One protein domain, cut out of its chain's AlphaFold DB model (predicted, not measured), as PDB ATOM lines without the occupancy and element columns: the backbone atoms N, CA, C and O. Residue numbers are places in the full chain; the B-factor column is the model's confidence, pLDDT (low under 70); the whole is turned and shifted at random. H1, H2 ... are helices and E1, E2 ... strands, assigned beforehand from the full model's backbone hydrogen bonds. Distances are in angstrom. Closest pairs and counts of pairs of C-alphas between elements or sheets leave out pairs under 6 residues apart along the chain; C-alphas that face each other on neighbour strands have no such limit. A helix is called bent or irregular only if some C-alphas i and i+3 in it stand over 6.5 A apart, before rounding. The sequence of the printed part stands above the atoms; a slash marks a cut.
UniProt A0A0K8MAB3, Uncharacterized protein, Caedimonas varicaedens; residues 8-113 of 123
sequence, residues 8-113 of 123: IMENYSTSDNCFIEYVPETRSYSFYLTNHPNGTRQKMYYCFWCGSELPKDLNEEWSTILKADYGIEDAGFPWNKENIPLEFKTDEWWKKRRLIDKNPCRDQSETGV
ATOM      1  N   ILE A   8      33.954 106.601  66.355       87.75
ATOM      2  CA  ILE A   8      33.368 106.811  67.682       87.75
ATOM      3  C   ILE A   8      33.892 108.120  68.278       87.75
ATOM      4  O   ILE A   8      33.105 108.940  68.739       87.75
ATOM      5  N   MET A   9      35.205 108.350  68.222       87.62
ATOM      6  CA  MET A   9      35.806 109.587  68.719       87.62
ATOM      7  C   MET A   9      35.317 110.815  67.943       87.62
ATOM      8  O   MET A   9      35.038 111.830  68.566       87.62
ATOM      9  N   GLU A  10      35.173 110.701  66.621       86.69
ATOM     10  CA  GLU A  10      34.605 111.739  65.746       86.69
ATOM     11  C   GLU A  10      33.150 112.071  66.114       86.69
ATOM     12  O   GLU A  10      32.765 113.234  66.222       86.69
ATOM     13  N   ASN A  11      32.334 111.048  66.380       84.62
ATOM     14  CA  ASN A  11      30.952 111.250  66.805       84.62
ATOM     15  C   ASN A  11      30.880 111.950  68.164       84.62
ATOM     16  O   ASN A  11      30.029 112.813  68.366       84.62
ATOM     17  N   TYR A  12      31.767 111.599  69.100       84.00
ATOM     18  CA  TYR A  12      31.779 112.256  70.401       84.00
ATOM     19  C   TYR A  12      32.312 113.682  70.314       84.00
ATOM     20  O   TYR A  12      31.694 114.539  70.935       84.00
ATOM     21  N   SER A  13      33.358 113.952  69.520       78.81
ATOM     22  CA  SER A  13      33.955 115.291  69.373       78.81
ATOM     23  C   SER A  13      33.011 116.325  68.753       78.81
ATOM     24  O   SER A  13      33.153 117.514  69.025       78.81
ATOM     25  N   THR A  14      32.041 115.881  67.951       76.38
ATOM     26  CA  THR A  14      31.086 116.746  67.238       76.38
ATOM     27  C   THR A  14      29.700 116.822  67.891       76.38
ATOM     28  O   THR A  14      28.867 117.618  67.461       76.38
ATOM     29  N   SER A  15      29.432 116.017  68.926       71.50
ATOM     30  CA  SER A  15      28.123 115.958  69.594       71.50
ATOM     31  C   SER A  15      27.917 117.051  70.652       71.50
ATOM     32  O   SER A  15      28.848 117.439  71.348       71.50
ATOM     33  N   ASP A  16      26.671 117.477  70.880       66.88
ATOM     34  CA  ASP A  16      26.330 118.457  71.932       66.88
ATOM     35  C   ASP A  16      26.604 117.954  73.369       66.88
ATOM     36  O   ASP A  16      26.650 118.741  74.312       66.88
ATOM     37  N   ASN A  17      26.822 116.645  73.547       61.78
ATOM     38  CA  ASN A  17      27.215 116.014  74.815       61.78
ATOM     39  C   ASN A  17      28.712 115.671  74.838       61.78
ATOM     40  O   ASN A  17      29.125 114.664  75.423       61.78
ATOM     41  N   CYS A  18      29.523 116.465  74.139       68.75
ATOM     42  CA  CYS A  18      30.929 116.170  73.972       68.75
ATOM     43  C   CYS A  18      31.684 116.298  75.295       68.75
ATOM     44  O   CYS A  18      31.886 117.384  75.837       68.75
ATOM     45  N   PHE A  19      32.170 115.165  75.788       82.75
ATOM     46  CA  PHE A  19      33.125 115.142  76.882       82.75
ATOM     47  C   PHE A  19      34.569 115.342  76.413       82.75
ATOM     48  O   PHE A  19      35.451 115.384  77.259       82.75
ATOM     49  N   ILE A  20      34.832 115.457  75.109       87.44
ATOM     50  CA  ILE A  20      36.180 115.577  74.544       87.44
ATOM     51  C   ILE A  20      36.426 116.962  73.949       87.44
ATOM     52  O   ILE A  20      35.783 117.407  73.013       87.44
ATOM     53  N   GLU A  21      37.467 117.622  74.411       88.62
ATOM     54  CA  GLU A  21      37.982 118.821  73.773       88.62
ATOM     55  C   GLU A  21      39.130 118.444  72.833       88.62
ATOM     56  O   GLU A  21      40.083 117.778  73.248       88.62
ATOM     57  N   TYR A  22      39.049 118.889  71.578       90.69
ATOM     58  CA  TYR A  22      40.194 118.920  70.674       90.69
ATOM     59  C   TYR A  22      40.655 120.363  70.488       90.69
ATOM     60  O   TYR A  22      39.874 121.224  70.088       90.69
ATOM     61  N   VAL A  23      41.930 120.615  70.771       91.50
ATOM     62  CA  VAL A  23      42.546 121.940  70.678       91.50
ATOM     63  C   VAL A  23      43.498 121.950  69.474       91.50
ATOM     64  O   VAL A  23      44.611 121.409  69.567       91.50
ATOM     65  N   PRO A  24      43.087 122.515  68.323       92.69
ATOM     66  CA  PRO A  24      43.830 122.402  67.068       92.69
ATOM     67  C   PRO A  24      45.204 123.077  67.120       92.69
ATOM     68  O   PRO A  24      46.156 122.557  66.536       92.69
ATOM     69  N   GLU A  25      45.357 124.178  67.861       94.00
ATOM     70  CA  GLU A  25      46.631 124.897  67.971       94.00
ATOM     71  C   GLU A  25      47.758 124.056  68.577       94.00
ATOM     72  O   GLU A  25      48.918 124.226  68.210       94.00
ATOM     73  N   THR A  26      47.426 123.113  69.460       94.19
ATOM     74  CA  THR A  26      48.398 122.242  70.141       94.19
ATOM     75  C   THR A  26      48.234 120.776  69.765       94.19
ATOM     76  O   THR A  26      48.957 119.928  70.283       94.19
ATOM     77  N   ARG A  27      47.296 120.459  68.861       93.12
ATOM     78  CA  ARG A  27      46.919 119.087  68.494       93.12
ATOM     79  C   ARG A  27      46.654 118.222  69.734       93.12
ATOM     80  O   ARG A  27      47.059 117.065  69.794       93.12
ATOM     81  N   SER A  28      45.997 118.799  70.735       92.56
ATOM     82  CA  SER A  28      45.802 118.150  72.026       92.56
ATOM     83  C   SER A  28      44.370 117.672  72.201       92.56
ATOM     84  O   SER A  28      43.425 118.297  71.718       92.56
ATOM     85  N   TYR A  29      44.226 116.538  72.881       92.69
ATOM     86  CA  TYR A  29      42.941 115.962  73.247       92.69
ATOM     87  C   TYR A  29      42.811 115.950  74.762       92.69
ATOM     88  O   TYR A  29      43.738 115.552  75.472       92.69
ATOM     89  N   SER A  30      41.655 116.367  75.261       92.31
ATOM     90  CA  SER A  30      41.340 116.345  76.686       92.31
ATOM     91  C   SER A  30      39.909 115.892  76.919       92.31
ATOM     92  O   SER A  30      39.065 116.053  76.050       92.31
ATOM     93  N   PHE A  31      39.627 115.355  78.102       89.56
ATOM     94  CA  PHE A  31      38.286 114.981  78.532       89.56
ATOM     95  C   PHE A  31      37.806 115.887  79.674       89.56
ATOM     96  O   PHE A  31      38.551 116.120  80.631       89.56
ATOM     97  N   TYR A  32      36.571 116.381  79.609       88.12
ATOM     98  CA  TYR A  32      35.935 117.151  80.677       88.12
ATOM     99  C   TYR A  32      35.533 116.226  81.831       88.12
ATOM    100  O   TYR A  32      34.645 115.390  81.690       88.12
ATOM    101  N   LEU A  33      36.154 116.390  83.003       87.44
ATOM    102  CA  LEU A  33      35.781 115.623  84.201       87.44
ATOM    103  C   LEU A  33      34.520 116.170  84.878       87.44
ATOM    104  O   LEU A  33      33.888 115.482  85.677       87.44
ATOM    105  N   THR A  34      34.160 117.417  84.580       84.19
ATOM    106  CA  THR A  34      32.954 118.068  85.086       84.19
ATOM    107  C   THR A  34      32.273 118.842  83.964       84.19
ATOM    108  O   THR A  34      32.938 119.364  83.071       84.19
ATOM    109  N   ASN A  35      30.943 118.955  84.017       76.62
ATOM    110  CA  ASN A  35      30.149 119.697  83.029       76.62
ATOM    111  C   ASN A  35      30.183 121.222  83.275       76.62
ATOM    112  O   ASN A  35      29.159 121.901  83.251       76.62
ATOM    113  N   HIS A  36      31.354 121.753  83.627       79.31
ATOM    114  CA  HIS A  36      31.558 123.166  83.922       79.31
ATOM    115  C   HIS A  36      32.566 123.754  82.918       79.31
ATOM    116  O   HIS A  36      33.594 123.124  82.679       79.31
ATOM    117  N   PRO A  37      32.354 124.970  82.375       71.50
ATOM    118  CA  PRO A  37      33.249 125.560  81.364       71.50
ATOM    119  C   PRO A  37      34.714 125.677  81.820       71.50
ATOM    120  O   PRO A  37      35.648 125.452  81.049       71.50
ATOM    121  N   ASN A  38      34.900 125.970  83.110       78.06
ATOM    122  CA  ASN A  38      36.201 126.037  83.788       78.06
ATOM    123  C   ASN A  38      36.498 124.767  84.606       78.06
ATOM    124  O   ASN A  38      37.204 124.815  85.610       78.06
ATOM    125  N   GLY A  39      35.851 123.658  84.254       81.62
ATOM    126  CA  GLY A  39      36.015 122.369  84.906       81.62
ATOM    127  C   GLY A  39      37.399 121.774  84.679       81.62
ATOM    128  O   GLY A  39      38.123 122.153  83.758       81.62
ATOM    129  N   THR A  40      37.769 120.814  85.524       88.62
ATOM    130  CA  THR A  40      39.018 120.071  85.362       88.62
ATOM    131  C   THR A  40      38.981 119.261  84.070       88.62
ATOM    132  O   THR A  40      38.006 118.561  83.786       88.62
ATOM    133  N   ARG A  41      40.069 119.342  83.305       89.75
ATOM    134  CA  ARG A  41      40.263 118.595  82.064       89.75
ATOM    135  C   ARG A  41      41.368 117.573  82.273       89.75
ATOM    136  O   ARG A  41      42.417 117.908  82.819       89.75
ATOM    137  N   GLN A  42      41.134 116.342  81.841       92.44
ATOM    138  CA  GLN A  42      42.142 115.291  81.841       92.44
ATOM    139  C   GLN A  42      42.702 115.134  80.433       92.44
ATOM    140  O   GLN A  42      41.970 114.793  79.509       92.44
ATOM    141  N   LYS A  43      44.007 115.347  80.273       93.69
ATOM    142  CA  LYS A  43      44.689 115.154  78.990       93.69
ATOM    143  C   LYS A  43      44.647 113.684  78.572       93.69
ATOM    144  O   LYS A  43      44.831 112.798  79.414       93.69
ATOM    145  N   MET A  44      44.422 113.446  77.284       93.38
ATOM    146  CA  MET A  44      44.343 112.121  76.677       93.38
ATOM    147  C   MET A  44      45.590 111.844  75.835       93.38
ATOM    148  O   MET A  44      45.963 112.653  74.991       93.38
ATOM    149  N   TYR A  45      46.186 110.669  76.031       92.94
ATOM    150  CA  TYR A  45      47.303 110.170  75.214       92.94
ATOM    151  C   TYR A  45      46.907 108.974  74.339       92.94
ATOM    152  O   TYR A  45      47.593 108.652  73.379       92.94
ATOM    153  N   TYR A  46      45.777 108.338  74.650       92.69
ATOM    154  CA  TYR A  46      45.231 107.195  73.927       92.69
ATOM    155  C   TYR A  46      43.737 107.409  73.690       92.69
ATOM    156  O   TYR A  46      43.055 108.071  74.477       92.69
ATOM    157  N   CYS A  47      43.215 106.836  72.609       90.38
ATOM    158  CA  CYS A  47      41.784 106.792  72.350       90.38
ATOM    159  C   CYS A  47      41.120 105.755  73.268       90.38
ATOM    160  O   CYS A  47      41.465 104.578  73.216       90.38
ATOM    161  N   PHE A  48      40.121 106.153  74.059       89.06
ATOM    162  CA  PHE A  48      39.424 105.229  74.968       89.06
ATOM    163  C   PHE A  48      38.577 104.163  74.264       89.06
ATOM    164  O   PHE A  48      38.172 103.197  74.901       89.06
ATOM    165  N   TRP A  49      38.308 104.324  72.967       89.12
ATOM    166  CA  TRP A  49      37.458 103.397  72.220       89.12
ATOM    167  C   TRP A  49      38.241 102.357  71.430       89.12
ATOM    168  O   TRP A  49      37.901 101.182  71.486       89.12
ATOM    169  N   CYS A  50      39.279 102.762  70.693       88.75
ATOM    170  CA  CYS A  50      40.089 101.820  69.912       88.75
ATOM    171  C   CYS A  50      41.451 101.507  70.543       88.75
ATOM    172  O   CYS A  50      42.179 100.673  70.017       88.75
ATOM    173  N   GLY A  51      41.835 102.186  71.630       89.88
ATOM    174  CA  GLY A  51      43.105 101.958  72.326       89.88
ATOM    175  C   GLY A  51      44.354 102.453  71.591       89.88
ATOM    176  O   GLY A  51      45.452 102.329  72.123       89.88
ATOM    177  N   SER A  52      44.221 103.025  70.390       90.75
ATOM    178  CA  SER A  52      45.350 103.599  69.652       90.75
ATOM    179  C   SER A  52      45.951 104.801  70.380       90.75
ATOM    180  O   SER A  52      45.224 105.610  70.965       90.75
ATOM    181  N   GLU A  53      47.272 104.946  70.289       90.81
ATOM    182  CA  GLU A  53      47.975 106.148  70.735       90.81
ATOM    183  C   GLU A  53      47.531 107.359  69.898       90.81
ATOM    184  O   GLU A  53      47.352 107.275  68.682       90.81
ATOM    185  N   LEU A  54      47.284 108.487  70.554       90.00
ATOM    186  CA  LEU A  54      46.905 109.719  69.872       90.00
ATOM    187  C   LEU A  54      48.149 110.410  69.297       90.00
ATOM    188  O   LEU A  54      49.259 110.189  69.784       90.00
ATOM    189  N   PRO A  55      47.995 111.269  68.271       89.69
ATOM    190  CA  PRO A  55      49.102 112.083  67.783       89.69
ATOM    191  C   PRO A  55      49.764 112.851  68.926       89.69
ATOM    192  O   PRO A  55      49.076 113.309  69.841       89.69
ATOM    193  N   LYS A  56      51.086 113.036  68.841       91.31
ATOM    194  CA  LYS A  56      51.839 113.731  69.882       91.31
ATOM    195  C   LYS A  56      51.243 115.117  70.127       91.31
ATOM    196  O   LYS A  56      50.954 115.862  69.188       91.31
ATOM    197  N   ASP A  57      51.088 115.465  71.390       92.62
ATOM    198  CA  ASP A  57      50.738 116.816  71.793       92.62
ATOM    199  C   ASP A  57      51.878 117.792  71.463       92.62
ATOM    200  O   ASP A  57      53.044 117.462  71.660       92.62
ATOM    201  N   LEU A  58      51.532 118.975  70.955       95.25
ATOM    202  CA  LEU A  58      52.486 119.997  70.517       95.25
ATOM    203  C   LEU A  58      52.534 121.212  71.454       95.25
ATOM    204  O   LEU A  58      52.983 122.277  71.041       95.25
ATOM    205  N   ASN A  59      52.018 121.118  72.682       94.00
ATOM    206  CA  ASN A  59      51.936 122.265  73.595       94.00
ATOM    207  C   ASN A  59      53.325 122.772  74.015       94.00
ATOM    208  O   ASN A  59      53.555 123.983  74.087       94.00
ATOM    209  N   GLU A  60      54.262 121.849  74.235       93.38
ATOM    210  CA  GLU A  60      55.644 122.193  74.558       93.38
ATOM    211  C   GLU A  60      56.307 122.904  73.375       93.38
ATOM    212  O   GLU A  60      56.780 124.027  73.529       93.38
ATOM    213  N   GLU A  61      56.242 122.327  72.172       95.12
ATOM    214  CA  GLU A  61      56.781 122.934  70.954       95.12
ATOM    215  C   GLU A  61      56.153 124.301  70.667       95.12
ATOM    216  O   GLU A  61      56.857 125.249  70.317       95.12
ATOM    217  N   TRP A  62      54.838 124.416  70.843       95.56
ATOM    218  CA  TRP A  62      54.094 125.658  70.676       95.56
ATOM    219  C   TRP A  62      54.620 126.752  71.610       95.56
ATOM    220  O   TRP A  62      54.943 127.853  71.159       95.56
ATOM    221  N   SER A  63      54.791 126.430  72.895       94.06
ATOM    222  CA  SER A  63      55.310 127.364  73.899       94.06
ATOM    223  C   SER A  63      56.774 127.725  73.637       94.06
ATOM    224  O   SER A  63      57.153 128.894  73.721       94.06
ATOM    225  N   THR A  64      57.601 126.744  73.271       94.88
ATOM    226  CA  THR A  64      59.019 126.946  72.957       94.88
ATOM    227  C   THR A  64      59.202 127.865  71.756       94.88
ATOM    228  O   THR A  64      60.033 128.771  71.815       94.88
ATOM    229  N   ILE A  65      58.421 127.679  70.690       95.06
ATOM    230  CA  ILE A  65      58.519 128.510  69.486       95.06
ATOM    231  C   ILE A  65      58.021 129.931  69.760       95.06
ATOM    232  O   ILE A  65      58.695 130.887  69.388       95.06
ATOM    233  N   LEU A  66      56.887 130.102  70.446       95.31
ATOM    234  CA  LEU A  66      56.394 131.440  70.798       95.31
ATOM    235  C   LEU A  66      57.386 132.212  71.671       95.31
ATOM    236  O   LEU A  66      57.591 133.411  71.469       95.31
ATOM    237  N   LYS A  67      58.058 131.519  72.592       94.94
ATOM    238  CA  LYS A  67      59.120 132.112  73.400       94.94
ATOM    239  C   LYS A  67      60.345 132.481  72.561       94.94
ATOM    240  O   LYS A  67      60.849 133.592  72.697       94.94
ATOM    241  N   ALA A  68      60.830 131.571  71.717       94.75
ATOM    242  CA  ALA A  68      62.064 131.762  70.956       94.75
ATOM    243  C   ALA A  68      61.925 132.797  69.827       94.75
ATOM    244  O   ALA A  68      62.779 133.671  69.694       94.75
ATOM    245  N   ASP A  69      60.846 132.720  69.047       94.81
ATOM    246  CA  ASP A  69      60.685 133.501  67.816       94.81
ATOM    247  C   ASP A  69      59.954 134.831  68.057       94.81
ATOM    248  O   ASP A  69      60.182 135.804  67.337       94.81
ATOM    249  N   TYR A  70      59.077 134.887  69.068       93.25
ATOM    250  CA  TYR A  70      58.214 136.047  69.335       93.25
ATOM    251  C   TYR A  70      58.446 136.684  70.709       93.25
ATOM    252  O   TYR A  70      57.852 137.721  71.001       93.25
ATOM    253  N   GLY A  71      59.294 136.095  71.560       94.56
ATOM    254  CA  GLY A  71      59.549 136.596  72.913       94.56
ATOM    255  C   GLY A  71      58.332 136.523  73.839       94.56
ATOM    256  O   GLY A  71      58.288 137.234  74.842       94.56
ATOM    257  N   ILE A  72      57.329 135.701  73.511       93.38
ATOM    258  CA  ILE A  72      56.108 135.560  74.307       93.38
ATOM    259  C   ILE A  72      56.345 134.476  75.353       93.38
ATOM    260  O   ILE A  72      56.294 133.280  75.061       93.38
ATOM    261  N   GLU A  73      56.599 134.897  76.585       90.75
ATOM    262  CA  GLU A  73      56.592 133.996  77.736       90.75
ATOM    263  C   GLU A  73      55.147 133.700  78.162       90.75
ATOM    264  O   GLU A  73      54.241 134.493  77.906       90.75
ATOM    265  N   ASP A  74      54.903 132.550  78.795       87.50
ATOM    266  CA  ASP A  74      53.604 132.243  79.411       87.50
ATOM    267  C   ASP A  74      52.400 132.340  78.451       87.50
ATOM    268  O   ASP A  74      51.303 132.761  78.821       87.50
ATOM    269  N   ALA A  75      52.584 131.928  77.193       86.50
ATOM    270  CA  ALA A  75      51.560 132.026  76.151       86.50
ATOM    271  C   ALA A  75      50.260 131.249  76.471       86.50
ATOM    272  O   ALA A  75      49.201 131.558  75.929       86.50
ATOM    273  N   GLY A  76      50.306 130.277  77.389       81.00
ATOM    274  CA  GLY A  76      49.122 129.554  77.870       81.00
ATOM    275  C   GLY A  76      48.176 130.387  78.748       81.00
ATOM    276  O   GLY A  76      47.035 129.975  78.975       81.00
ATOM    277  N   PHE A  77      48.605 131.553  79.237       83.38
ATOM    278  CA  PHE A  77      47.814 132.366  80.155       83.38
ATOM    279  C   PHE A  77      46.920 133.394  79.436       83.38
ATOM    280  O   PHE A  77      47.308 133.945  78.404       83.38
ATOM    281  N   PRO A  78      45.727 133.712  79.986       82.56
ATOM    282  CA  PRO A  78      44.745 134.576  79.322       82.56
ATOM    283  C   PRO A  78      45.270 135.952  78.896       82.56
ATOM    284  O   PRO A  78      44.910 136.424  77.823       82.56
ATOM    285  N   TRP A  79      46.136 136.579  79.698       81.50
ATOM    286  CA  TRP A  79      46.653 137.930  79.438       81.50
ATOM    287  C   TRP A  79      47.625 138.010  78.254       81.50
ATOM    288  O   TRP A  79      47.788 139.082  77.684       81.50
ATOM    289  N   ASN A  80      48.230 136.891  77.844       86.38
ATOM    290  CA  ASN A  80      49.135 136.855  76.694       86.38
ATOM    291  C   ASN A  80      48.448 136.392  75.403       86.38
ATOM    292  O   ASN A  80      49.051 136.474  74.334       86.38
ATOM    293  N   LYS A  81      47.172 135.976  75.459       82.75
ATOM    294  CA  LYS A  81      46.448 135.438  74.293       82.75
ATOM    295  C   LYS A  81      46.281 136.427  73.141       82.75
ATOM    296  O   LYS A  81      46.189 136.015  71.980       82.75
ATOM    297  N   GLU A  82      46.234 137.720  73.437       88.25
ATOM    298  CA  GLU A  82      46.112 138.766  72.417       88.25
ATOM    299  C   GLU A  82      47.391 138.907  71.586       88.25
ATOM    300  O   GLU A  82      47.306 139.107  70.376       88.25
ATOM    301  N   ASN A  83      48.552 138.686  72.208       91.19
ATOM    302  CA  ASN A  83      49.866 138.819  71.578       91.19
ATOM    303  C   ASN A  83      50.258 137.598  70.729       91.19
ATOM    304  O   ASN A  83      51.197 137.678  69.940       91.19
ATOM    305  N   ILE A  84      49.545 136.474  70.862       93.88
ATOM    306  CA  ILE A  84      49.808 135.260  70.081       93.88
ATOM    307  C   ILE A  84      49.501 135.528  68.596       93.88
ATOM    308  O   ILE A  84      48.370 135.920  68.272       93.88
ATOM    309  N   PRO A  85      50.445 135.272  67.670       94.56
ATOM    310  CA  PRO A  85      50.201 135.402  66.238       94.56
ATOM    311  C   PRO A  85      49.042 134.513  65.772       94.56
ATOM    312  O   PRO A  85      48.866 133.396  66.252       94.56
ATOM    313  N   LEU A  86      48.271 134.978  64.785       93.25
ATOM    314  CA  LEU A  86      47.073 134.268  64.313       93.25
ATOM    315  C   LEU A  86      47.357 132.830  63.851       93.25
ATOM    316  O   LEU A  86      46.540 131.946  64.084       93.25
ATOM    317  N   GLU A  87      48.523 132.570  63.252       94.31
ATOM    318  CA  GLU A  87      48.879 131.214  62.819       94.31
ATOM    319  C   GLU A  87      49.040 130.223  63.982       94.31
ATOM    320  O   GLU A  87      48.785 129.037  63.796       94.31
ATOM    321  N   PHE A  88      49.382 130.706  65.182       95.06
ATOM    322  CA  PHE A  88      49.502 129.904  66.405       95.06
ATOM    323  C   PHE A  88      48.170 129.720  67.140       95.06
ATOM    324  O   PHE A  88      48.126 128.985  68.120       95.06
ATOM    325  N   LYS A  89      47.084 130.355  66.679       93.62
ATOM    326  CA  LYS A  89      45.717 130.147  67.197       93.62
ATOM    327  C   LYS A  89      44.958 129.048  66.448       93.62
ATOM    328  O   LYS A  89      43.779 128.832  66.698       93.62
ATOM    329  N   THR A  90      45.611 128.406  65.484       94.50
ATOM    330  CA  THR A  90      45.044 127.366  64.620       94.50
ATOM    331  C   THR A  90      46.094 126.284  64.377       94.50
ATOM    332  O   THR A  90      47.217 126.380  64.871       94.50
ATOM    333  N   ASP A  91      45.758 125.264  63.595       93.50
ATOM    334  CA  ASP A  91      46.700 124.209  63.220       93.50
ATOM    335  C   ASP A  91      47.694 124.590  62.102       93.50
ATOM    336  O   ASP A  91      48.601 123.822  61.761       93.50
ATOM    337  N   GLU A  92      47.572 125.797  61.548       94.69
ATOM    338  CA  GLU A  92      48.371 126.268  60.417       94.69
ATOM    339  C   GLU A  92      49.877 126.270  60.707       94.69
ATOM    340  O   GLU A  92      50.679 125.872  59.853       94.69
ATOM    341  N   TRP A  93      50.296 126.686  61.907       94.69
ATOM    342  CA  TRP A  93      51.719 126.821  62.227       94.69
ATOM    343  C   TRP A  93      52.463 125.478  62.183       94.69
ATOM    344  O   TRP A  93      53.586 125.422  61.666       94.69
ATOM    345  N   TRP A  94      51.851 124.397  62.681       94.38
ATOM    346  CA  TRP A  94      52.478 123.075  62.727       94.38
ATOM    347  C   TRP A  94      52.299 122.305  61.422       94.38
ATOM    348  O   TRP A  94      53.197 121.548  61.039       94.38
ATOM    349  N   LYS A  95      51.211 122.548  60.677       91.50
ATOM    350  CA  LYS A  95      51.043 122.028  59.311       91.50
ATOM    351  C   LYS A  95      52.131 122.559  58.379       91.50
ATOM    352  O   LYS A  95      52.786 121.772  57.695       91.50
ATOM    353  N   LYS A  96      52.398 123.871  58.408       92.06
ATOM    354  CA  LYS A  96      53.471 124.502  57.613       92.06
ATOM    355  C   LYS A  96      54.859 123.967  57.971       92.06
ATOM    356  O   LYS A  96      55.691 123.779  57.086       92.06
ATOM    357  N   ARG A  97      55.091 123.679  59.255       91.38
ATOM    358  CA  ARG A  97      56.353 123.123  59.777       91.38
ATOM    359  C   ARG A  97      56.457 121.600  59.642       91.38
ATOM    360  O   ARG A  97      57.489 121.037  59.984       91.38
ATOM    361  N   ARG A  98      55.420 120.940  59.108       89.31
ATOM    362  CA  ARG A  98      55.349 119.484  58.897       89.31
ATOM    363  C   ARG A  98      55.573 118.670  60.176       89.31
ATOM    364  O   ARG A  98      56.105 117.568  60.111       89.31
ATOM    365  N   LEU A  99      55.110 119.169  61.322       86.31
ATOM    366  CA  LEU A  99      55.175 118.458  62.610       86.31
ATOM    367  C   LEU A  99      54.073 117.389  62.736       86.31
ATOM    368  O   LEU A  99      53.508 117.179  63.804       86.31
ATOM    369  N   ILE A 100      53.697 116.755  61.625       78.81
ATOM    370  CA  ILE A 100      52.609 115.776  61.564       78.81
ATOM    371  C   ILE A 100      53.199 114.395  61.828       78.81
ATOM    372  O   ILE A 100      53.974 113.901  61.011       78.81
ATOM    373  N   ASP A 101      52.813 113.761  62.933       68.56
ATOM    374  CA  ASP A 101      53.206 112.374  63.180       68.56
ATOM    375  C   ASP A 101      52.348 111.420  62.348       68.56
ATOM    376  O   ASP A 101      51.199 111.718  61.998       68.56
ATOM    377  N   LYS A 102      52.895 110.235  62.054       62.50
ATOM    378  CA  LYS A 102      52.087 109.128  61.539       62.50
ATOM    379  C   LYS A 102      51.063 108.777  62.614       62.50
ATOM    380  O   LYS A 102      51.420 108.197  63.629       62.50
ATOM    381  N   ASN A 103      49.809 109.173  62.409       59.66
ATOM    382  CA  ASN A 103      48.724 108.844  63.327       59.66
ATOM    383  C   ASN A 103      48.522 107.317  63.305       59.66
ATOM    384  O   ASN A 103      48.066 106.811  62.275       59.66
ATOM    385  N   PRO A 104      48.831 106.582  64.387       57.62
ATOM    386  CA  PRO A 104      48.721 105.127  64.383       57.62
ATOM    387  C   PRO A 104      47.263 104.676  64.223       57.62
ATOM    388  O   PRO A 104      47.020 103.604  63.678       57.62
ATOM    389  N   CYS A 105      46.277 105.526  64.543       59.41
ATOM    390  CA  CYS A 105      44.871 105.240  64.254       59.41
ATOM    391  C   CYS A 105      44.556 105.165  62.750       59.41
ATOM    392  O   CYS A 105      43.588 104.516  62.353       59.41
ATOM    393  N   ARG A 106      45.339 105.840  61.891       54.00
ATOM    394  CA  ARG A 106      45.144 105.790  60.430       54.00
ATOM    395  C   ARG A 106      45.652 104.487  59.814       54.00
ATOM    396  O   ARG A 106      45.203 104.165  58.722       54.00
ATOM    397  N   ASP A 107      46.528 103.763  60.506       51.03
ATOM    398  CA  ASP A 107      47.156 102.527  60.017       51.03
ATOM    399  C   ASP A 107      46.415 101.256  60.484       51.03
ATOM    400  O   ASP A 107      46.609 100.171  59.947       51.03
ATOM    401  N   GLN A 108      45.511 101.368  61.467       50.97
ATOM    402  CA  GLN A 108      44.794 100.215  62.036       50.97
ATOM    403  C   GLN A 108      43.566  99.754  61.232       50.97
ATOM    404  O   GLN A 108      42.944  98.754  61.593       50.97
ATOM    405  N   SER A 109      43.206 100.422  60.128       49.22
ATOM    406  CA  SER A 109      42.096  99.969  59.271       49.22
ATOM    407  C   SER A 109      42.361  98.635  58.562       49.22
ATOM    408  O   SER A 109      41.436  98.090  57.965       49.22
ATOM    409  N   GLU A 110      43.579  98.090  58.639       45.56
ATOM    410  CA  GLU A 110      43.945  96.824  57.991       45.56
ATOM    411  C   GLU A 110      44.068  95.627  58.951       45.56
ATOM    412  O   GLU A 110      44.173  94.492  58.493       45.56
ATOM    413  N   THR A 111      43.986  95.821  60.275       46.41
ATOM    414  CA  THR A 111      44.162  94.725  61.258       46.41
ATOM    415  C   THR A 111      42.996  94.581  62.230       46.41
ATOM    416  O   THR A 111      43.191  94.189  63.380       46.41
ATOM    417  N   GLY A 112      41.777  94.904  61.792       42.69
ATOM    418  CA  GLY A 112      40.564  94.730  62.586       42.69
ATOM    419  C   GLY A 112      40.322  93.267  62.967       42.69
ATOM    420  O   GLY A 112      39.566  92.567  62.300       42.69
ATOM    421  N   VAL A 113      40.910  92.813  64.075       47.34
ATOM    422  CA  VAL A 113      40.385  91.669  64.819       47.34
ATOM    423  C   VAL A 113      39.155  92.182  65.553       47.34
ATOM    424  O   VAL A 113      39.223  92.725  66.654       47.34
TER     425      VAL A 113
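What this domain is: This is residues 8 to 113 of the 123 residues of an uncharacterized protein of Caedimonas varicaedens (UniProt A0A0K8MAB3). A small twisted sheet of three antiparallel strands lies near the middle of a flat model, with the short helix H1 at its E1 edge, a loose group of helices H2, H3 and H4 toward one end, and H5 at the opposite end. Between the sheet and H2, and again between H2 and H3, long loops run without any named element. The printed part has 106 residues with five named helices and three named strands, in the order H1 E1 E2 E3 H2 H3 H4 H5, and the sheet order is E1 E2 E3. The class is mixed, helices and strands, with under half of the residues in named elements. The whole is only just compact, close to loose, with a radius of gyration of the C-alphas of 15.5 A and spans of 49 by 34 by 18 A.

How they stand to each other: Start with H1, residues 8 to 14, which is on the sheet but only grazes it with residues 9 to 14; its closest C-alphas to E1, residues 20 to 23, are those of Ser 13 and Ile 20, 5.6 A apart. E1 and E2, residues 28 to 32, form a hairpin, antiparallel at 147 degrees, with N 21 and O 30 at 2.8 A. E2 and E3, residues 41 to 44, form the next hairpin at 135 degrees, with N 31 and O 42 at 2.8 A. Together they are a meander, each strand the antiparallel neighbour of the one before. Next come H2, residues 59 to 70, and H3, residues 86 to 89, close but not clearly touching, with the C-alphas of Trp 62 and Phe 88 closest at 7.6 A. H3 and H4, residues 92 to 96, are also close but not clearly touching, with Glu 87 and Trp 93 closest, their C-alphas 5.3 A apart. H5, residues 104 to 110, is apart from H4 and from H1. In H1, H2 and H4 every O i to N i+4 pair is within hydrogen-bond range, H3 is too short for such a pair, and H5 has 1 of 3, with 1 of 4 O i to N i+3 pairs.

Where its parts are: Find C-alpha 8 at (33.368, 106.811, 67.682), where H1 begins its 10.2 A. E1 spans 9.8 A, E2 13.2 A and E3 9.4 A. H2 starts at C-alpha 59, (51.936, 122.265, 73.595), and runs 15.7 A; H3 and H4 are short, 5.2 A and 6.1 A. H5 spans 11.5 A and ends at C-alpha 110, (43.945, 96.824, 57.991); it is irregular, but only just, with C-alphas 107 and 110 6.9 A apart.

The domain as a whole: Look at Gly 71 and Val 113 for the two C-alphas farthest apart, 49.5 A. The printed part has no cut. The links E3 to H2 and H2 to H3 are long. Mean pLDDT of the printed part is 84.3; residues 16 to 18 and 101 to 113 are under 70.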